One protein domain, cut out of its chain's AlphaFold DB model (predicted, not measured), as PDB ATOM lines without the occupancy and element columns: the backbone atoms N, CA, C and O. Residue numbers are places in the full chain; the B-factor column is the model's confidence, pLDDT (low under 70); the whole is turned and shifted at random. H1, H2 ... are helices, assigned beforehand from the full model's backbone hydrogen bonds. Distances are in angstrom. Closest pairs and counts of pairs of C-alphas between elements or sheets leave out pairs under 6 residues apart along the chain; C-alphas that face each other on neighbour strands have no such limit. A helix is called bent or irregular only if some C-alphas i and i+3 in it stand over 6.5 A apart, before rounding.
ATOM      1  N   PRO A  42     -15.305  -2.648 -30.714       82.88
ATOM      2  CA  PRO A  42     -16.044  -2.149 -31.867       82.88
ATOM      3  C   PRO A  42     -17.457  -2.740 -31.931       82.88
ATOM      4  O   PRO A  42     -17.641  -3.959 -31.868       82.88
ATOM      5  N   ALA A  43     -18.462  -1.884 -32.107       87.31
ATOM      6  CA  ALA A  43     -19.850  -2.316 -32.167       87.31
ATOM      7  C   ALA A  43     -20.135  -3.120 -33.447       87.31
ATOM      8  O   ALA A  43     -20.303  -2.571 -34.536       87.31
ATOM      9  N   ALA A  44     -20.242  -4.439 -33.306       83.69
ATOM     10  CA  ALA A  44     -20.606  -5.348 -34.388       83.69
ATOM     11  C   ALA A  44     -22.122  -5.599 -34.393       83.69
ATOM     12  O   ALA A  44     -22.607  -6.630 -33.930       83.69
ATOM     13  N   TYR A  45     -22.890  -4.628 -34.887       91.31
ATOM     14  CA  TYR A  45     -24.349  -4.730 -34.952       91.31
ATOM     15  C   TYR A  45     -24.842  -5.439 -36.230       91.31
ATOM     16  O   TYR A  45     -24.298  -5.254 -37.317       91.31
ATOM     17  N   SER A  46     -25.911  -6.227 -36.102       89.94
ATOM     18  CA  SER A  46     -26.759  -6.707 -37.203       89.94
ATOM     19  C   SER A  46     -28.223  -6.477 -36.814       89.94
ATOM     20  O   SER A  46     -28.537  -6.601 -35.629       89.94
ATOM     21  N   PRO A  47     -29.145  -6.198 -37.752       90.75
ATOM     22  CA  PRO A  47     -30.568  -6.049 -37.442       90.75
ATOM     23  C   PRO A  47     -31.157  -7.198 -36.603       90.75
ATOM     24  O   PRO A  47     -31.905  -6.934 -35.661       90.75
ATOM     25  N   ASP A  48     -30.731  -8.441 -36.859       89.12
ATOM     26  CA  ASP A  48     -31.149  -9.647 -36.119       89.12
ATOM     27  C   ASP A  48     -30.786  -9.619 -34.621       89.12
ATOM     28  O   ASP A  48     -31.368 -10.346 -33.817       89.12
ATOM     29  N   CYS A  49     -29.836  -8.771 -34.211       92.62
ATOM     30  CA  CYS A  49     -29.432  -8.643 -32.813       92.62
ATOM     31  C   CYS A  49     -30.546  -8.067 -31.930       92.62
ATOM     32  O   CYS A  49     -30.554  -8.336 -30.735       92.62
ATOM     33  N   LEU A  50     -31.492  -7.291 -32.476       92.00
ATOM     34  CA  LEU A  50     -32.540  -6.652 -31.661       92.00
ATOM     35  C   LEU A  50     -33.489  -7.646 -30.987       92.00
ATOM     36  O   LEU A  50     -34.099  -7.299 -29.982       92.00
ATOM     37  N   SER A  51     -33.629  -8.852 -31.532       92.12
ATOM     38  CA  SER A  51     -34.482  -9.904 -30.971       92.12
ATOM     39  C   SER A  51     -33.706 -10.967 -30.193       92.12
ATOM     40  O   SER A  51     -34.323 -11.860 -29.620       92.12
ATOM     41  N   THR A  52     -32.372 -10.911 -30.198       93.44
ATOM     42  CA  THR A  52     -31.516 -12.020 -29.736       93.44
ATOM     43  C   THR A  52     -30.385 -11.599 -28.803       93.44
ATOM     44  O   THR A  52     -29.741 -12.461 -28.210       93.44
ATOM     45  N   CYS A  53     -30.114 -10.299 -28.670       93.31
ATOM     46  CA  CYS A  53     -28.982  -9.787 -27.915       93.31
ATOM     47  C   CYS A  53     -29.395  -8.612 -27.026       93.31
ATOM     48  O   CYS A  53     -29.852  -7.581 -27.522       93.31
ATOM     49  N   GLU A  54     -29.124  -8.731 -25.726       92.50
ATOM     50  CA  GLU A  54     -29.372  -7.676 -24.732       92.50
ATOM     51  C   GLU A  54     -28.588  -6.382 -25.033       92.50
ATOM     52  O   GLU A  54     -29.039  -5.279 -24.730       92.50
ATOM     53  N   LEU A  55     -27.441  -6.484 -25.719       92.25
ATOM     54  CA  LEU A  55     -26.652  -5.329 -26.168       92.25
ATOM     55  C   LEU A  55     -27.127  -4.741 -27.508       92.25
ATOM     56  O   LEU A  55     -26.536  -3.778 -28.001       92.25
ATOM     57  N   GLY A  56     -28.185  -5.278 -28.125       93.38
ATOM     58  CA  GLY A  56     -28.621  -4.900 -29.472       93.38
ATOM     59  C   GLY A  56     -28.893  -3.401 -29.632       93.38
ATOM     60  O   GLY A  56     -28.493  -2.804 -30.634       93.38
ATOM     61  N   PHE A  57     -29.510  -2.763 -28.633       93.00
ATOM     62  CA  PHE A  57     -29.746  -1.315 -28.641       93.00
ATOM     63  C   PHE A  57     -28.455  -0.505 -28.516       93.00
ATOM     64  O   PHE A  57     -28.288   0.476 -29.243       93.00
ATOM     65  N   HIS A  58     -27.533  -0.936 -27.649       92.69
ATOM     66  CA  HIS A  58     -26.231  -0.297 -27.481       92.69
ATOM     67  C   HIS A  58     -25.432  -0.346 -28.789       92.69
ATOM     68  O   HIS A  58     -25.074   0.696 -29.341       92.69
ATOM     69  N   CYS A  59     -25.238  -1.540 -29.357       93.19
ATOM     70  CA  CYS A  59     -24.466  -1.708 -30.588       93.19
ATOM     71  C   CYS A  59     -25.109  -0.985 -31.782       93.19
ATOM     72  O   CYS A  59     -24.395  -0.437 -32.620       93.19
ATOM     73  N   ARG A  60     -26.447  -0.915 -31.852       93.81
ATOM     74  CA  ARG A  60     -27.156  -0.126 -32.875       93.81
ATOM     75  C   ARG A  60     -26.884   1.370 -32.744       93.81
ATOM     76  O   ARG A  60     -26.723   2.046 -33.758       93.81
ATOM     77  N   ALA A  61     -26.882   1.899 -31.521       93.81
ATOM     78  CA  ALA A  61     -26.593   3.308 -31.276       93.81
ATOM     79  C   ALA A  61     -25.153   3.646 -31.683       93.81
ATOM     80  O   ALA A  61     -24.945   4.590 -32.438       93.81
ATOM     81  N   ARG A  62     -24.183   2.816 -31.281       93.50
ATOM     82  CA  ARG A  62     -22.774   2.968 -31.675       93.50
ATOM     83  C   ARG A  62     -22.582   2.902 -33.191       93.50
ATOM     84  O   ARG A  62     -22.005   3.816 -33.759       93.50
ATOM     85  N   ALA A  63     -23.161   1.901 -33.859       92.75
ATOM     86  CA  ALA A  63     -23.090   1.780 -35.317       92.75
ATOM     87  C   ALA A  63     -23.645   3.019 -36.046       92.75
ATOM     88  O   ALA A  63     -23.120   3.408 -37.081       92.75
ATOM     89  N   ARG A  64     -24.683   3.666 -35.502       92.19
ATOM     90  CA  ARG A  64     -25.211   4.928 -36.042       92.19
ATOM     91  C   ARG A  64     -24.267   6.101 -35.840       92.19
ATOM     92  O   ARG A  64     -24.077   6.873 -36.771       92.19
ATOM     93  N   CYS A  65     -23.719   6.249 -34.637       93.62
ATOM     94  CA  CYS A  65     -22.772   7.319 -34.326       93.62
ATOM     95  C   CYS A  65     -21.501   7.221 -35.176       93.62
ATOM     96  O   CYS A  65     -20.994   8.243 -35.620       93.62
ATOM     97  N   ASP A  66     -21.045   5.997 -35.439       92.44
ATOM     98  CA  ASP A  66     -19.835   5.709 -36.211       92.44
ATOM     99  C   ASP A  66     -20.105   5.600 -37.732       92.44
ATOM    100  O   ASP A  66     -19.244   5.144 -38.483       92.44
ATOM    101  N   ASP A  67     -21.311   5.969 -38.184       94.56
ATOM    102  CA  ASP A  67     -21.750   5.969 -39.589       94.56
ATOM    103  C   ASP A  67     -21.616   4.618 -40.320       94.56
ATOM    104  O   ASP A  67     -21.385   4.528 -41.522       94.56
ATOM    105  N   ARG A  68     -21.769   3.520 -39.584       93.62
ATOM    106  CA  ARG A  68     -21.450   2.157 -40.027       93.62
ATOM    107  C   ARG A  68     -22.549   1.552 -40.890       93.62
ATOM    108  O   ARG A  68     -23.724   1.580 -40.517       93.62
ATOM    109  N   VAL A  69     -22.176   0.917 -42.003       93.81
ATOM    110  CA  VAL A  69     -23.113   0.208 -42.906       93.81
ATOM    111  C   VAL A  69     -23.657  -1.092 -42.306       93.81
ATOM    112  O   VAL A  69     -24.663  -1.629 -42.760       93.81
ATOM    113  N   GLU A  70     -23.045  -1.589 -41.230       90.19
ATOM    114  CA  GLU A  70     -23.498  -2.714 -40.405       90.19
ATOM    115  C   GLU A  70     -24.958  -2.593 -39.958       90.19
ATOM    116  O   GLU A  70     -25.682  -3.592 -39.933       90.19
ATOM    117  N   GLN A  71     -25.437  -1.368 -39.738       91.00
ATOM    118  CA  GLN A  71     -26.836  -1.109 -39.400       91.00
ATOM    119  C   GLN A  71     -27.839  -1.407 -40.526       91.00
ATOM    120  O   GLN A  71     -29.025  -1.563 -40.239       91.00
ATOM    121  N   LEU A  72     -27.384  -1.494 -41.779       92.06
ATOM    122  CA  LEU A  72     -28.217  -1.787 -42.952       92.06
ATOM    123  C   LEU A  72     -28.445  -3.296 -43.139       92.06
ATOM    124  O   LEU A  72     -29.284  -3.710 -43.938       92.06
ATOM    125  N   GLY A  73     -27.728  -4.125 -42.377       90.75
ATOM    126  CA  GLY A  73     -27.850  -5.576 -42.407       90.75
ATOM    127  C   GLY A  73     -27.005  -6.261 -43.475       90.75
ATOM    128  O   GLY A  73     -26.365  -5.639 -44.323       90.75
ATOM    129  N   ARG A  74     -26.970  -7.594 -43.390       89.94
ATOM    130  CA  ARG A  74     -26.050  -8.436 -44.172       89.94
ATOM    131  C   ARG A  74     -26.302  -8.380 -45.676       89.94
ATOM    132  O   ARG A  74     -25.337  -8.377 -46.426       89.94
ATOM    133  N   GLY A  75     -27.569  -8.316 -46.094       90.00
ATOM    134  CA  GLY A  75     -27.935  -8.253 -47.512       90.00
ATOM    135  C   GLY A  75     -27.363  -7.010 -48.189       90.00
ATOM    136  O   GLY A  75     -26.617  -7.132 -49.148       90.00
ATOM    137  N   VAL A  76     -27.622  -5.828 -47.621       91.38
ATOM    138  CA  VAL A  76     -27.086  -4.564 -48.153       91.38
ATOM    139  C   VAL A  76     -25.561  -4.558 -48.112       91.38
ATOM    140  O   VAL A  76     -24.921  -4.191 -49.086       91.38
ATOM    141  N   ARG A  77     -24.960  -5.023 -47.011       91.19
ATOM    142  CA  ARG A  77     -23.499  -5.089 -46.882       91.19
ATOM    143  C   ARG A  77     -22.813  -5.957 -47.928       91.19
ATOM    144  O   ARG A  77     -21.688  -5.642 -48.287       91.19
ATOM    145  N   GLY A  78     -23.459  -7.028 -48.384       91.69
ATOM    146  CA  GLY A  78     -22.915  -7.873 -49.448       91.69
ATOM    147  C   GLY A  78     -22.767  -7.132 -50.779       91.69
ATOM    148  O   GLY A  78     -21.858  -7.436 -51.538       91.69
ATOM    149  N   GLU A  79     -23.611  -6.128 -51.028       93.81
ATOM    150  CA  GLU A  79     -23.610  -5.339 -52.266       93.81
ATOM    151  C   GLU A  79     -22.659  -4.135 -52.224       93.81
ATOM    152  O   GLU A  79     -22.356  -3.553 -53.262       93.81
ATOM    153  N   LEU A  80     -22.194  -3.738 -51.035       94.44
ATOM    154  CA  LEU A  80     -21.359  -2.547 -50.844       94.44
ATOM    155  C   LEU A  80     -19.858  -2.804 -51.049       94.44
ATOM    156  O   LEU A  80     -19.062  -1.875 -50.915       94.44
ATOM    157  N   GLY A  81     -19.457  -4.042 -51.355       92.69
ATOM    158  CA  GLY A  81     -18.048  -4.412 -51.465       92.69
ATOM    159  C   GLY A  81     -17.285  -4.028 -50.195       92.69
ATOM    160  O   GLY A  81     -17.651  -4.437 -49.088       92.69
TER     161      GLY A  81
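AT A GLANCE: This is residues 42 to 81 of the 149 residues of an uncharacterized protein of Streptomyces viridifaciens (UniProt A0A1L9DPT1). H3, the longest helix, and H2 meet in a corner where a tight link joins them, and short H1 completes a triangle of three helix centres in a small, thin slab. The printed part has 40 residues, with H1, H2 and H3 in chain order and no named strand; the class is all helix. It is compact, radius of gyration of the C-alphas 9.7 A, with spans of 29 by 20 by 12 A.

IN THESE COORDINATES: H3, residues 69 to 79, spans 10.9 A, ending at C-alpha 79 (-23.610, -5.339, -52.266); it is irregular, C-alphas 71 and 74 being 8.8 A apart. H2, residues 56 to 65, spans 14.4 A. H1, residues 47 to 51, spans 8.5 A from C-alpha 47 (-30.568, -6.049, -37.442).

HOW THE PARTS SIT: H3 and H2 touch, about perpendicular at 82 degrees; their closest C-alphas, of Gln 71 and Ala 63, are 6.2 A apart. H3 and H1 only just touch, with 3 pairs of C-alphas within 8 A, the closest Gly 73 and Pro 47, 5.7 A. H1 and H2 only just touch, only at the corner, with 3 such pairs, the closest Leu 50 and Gly 56, 4.8 A. In H2 every O i to N i+4 pair is within hydrogen-bond range; in H3 2 of 7 are, beside 5 of 8 O i to N i+3 pairs, and in H1 0 of 1, beside 1 of 2.

THE WHOLE: The C-alphas farthest apart, of Glu 54 and Gly 81, are 29.2 A apart. The printed part has no cut, both links are tight, and no printed residue is under 70 in pLDDT.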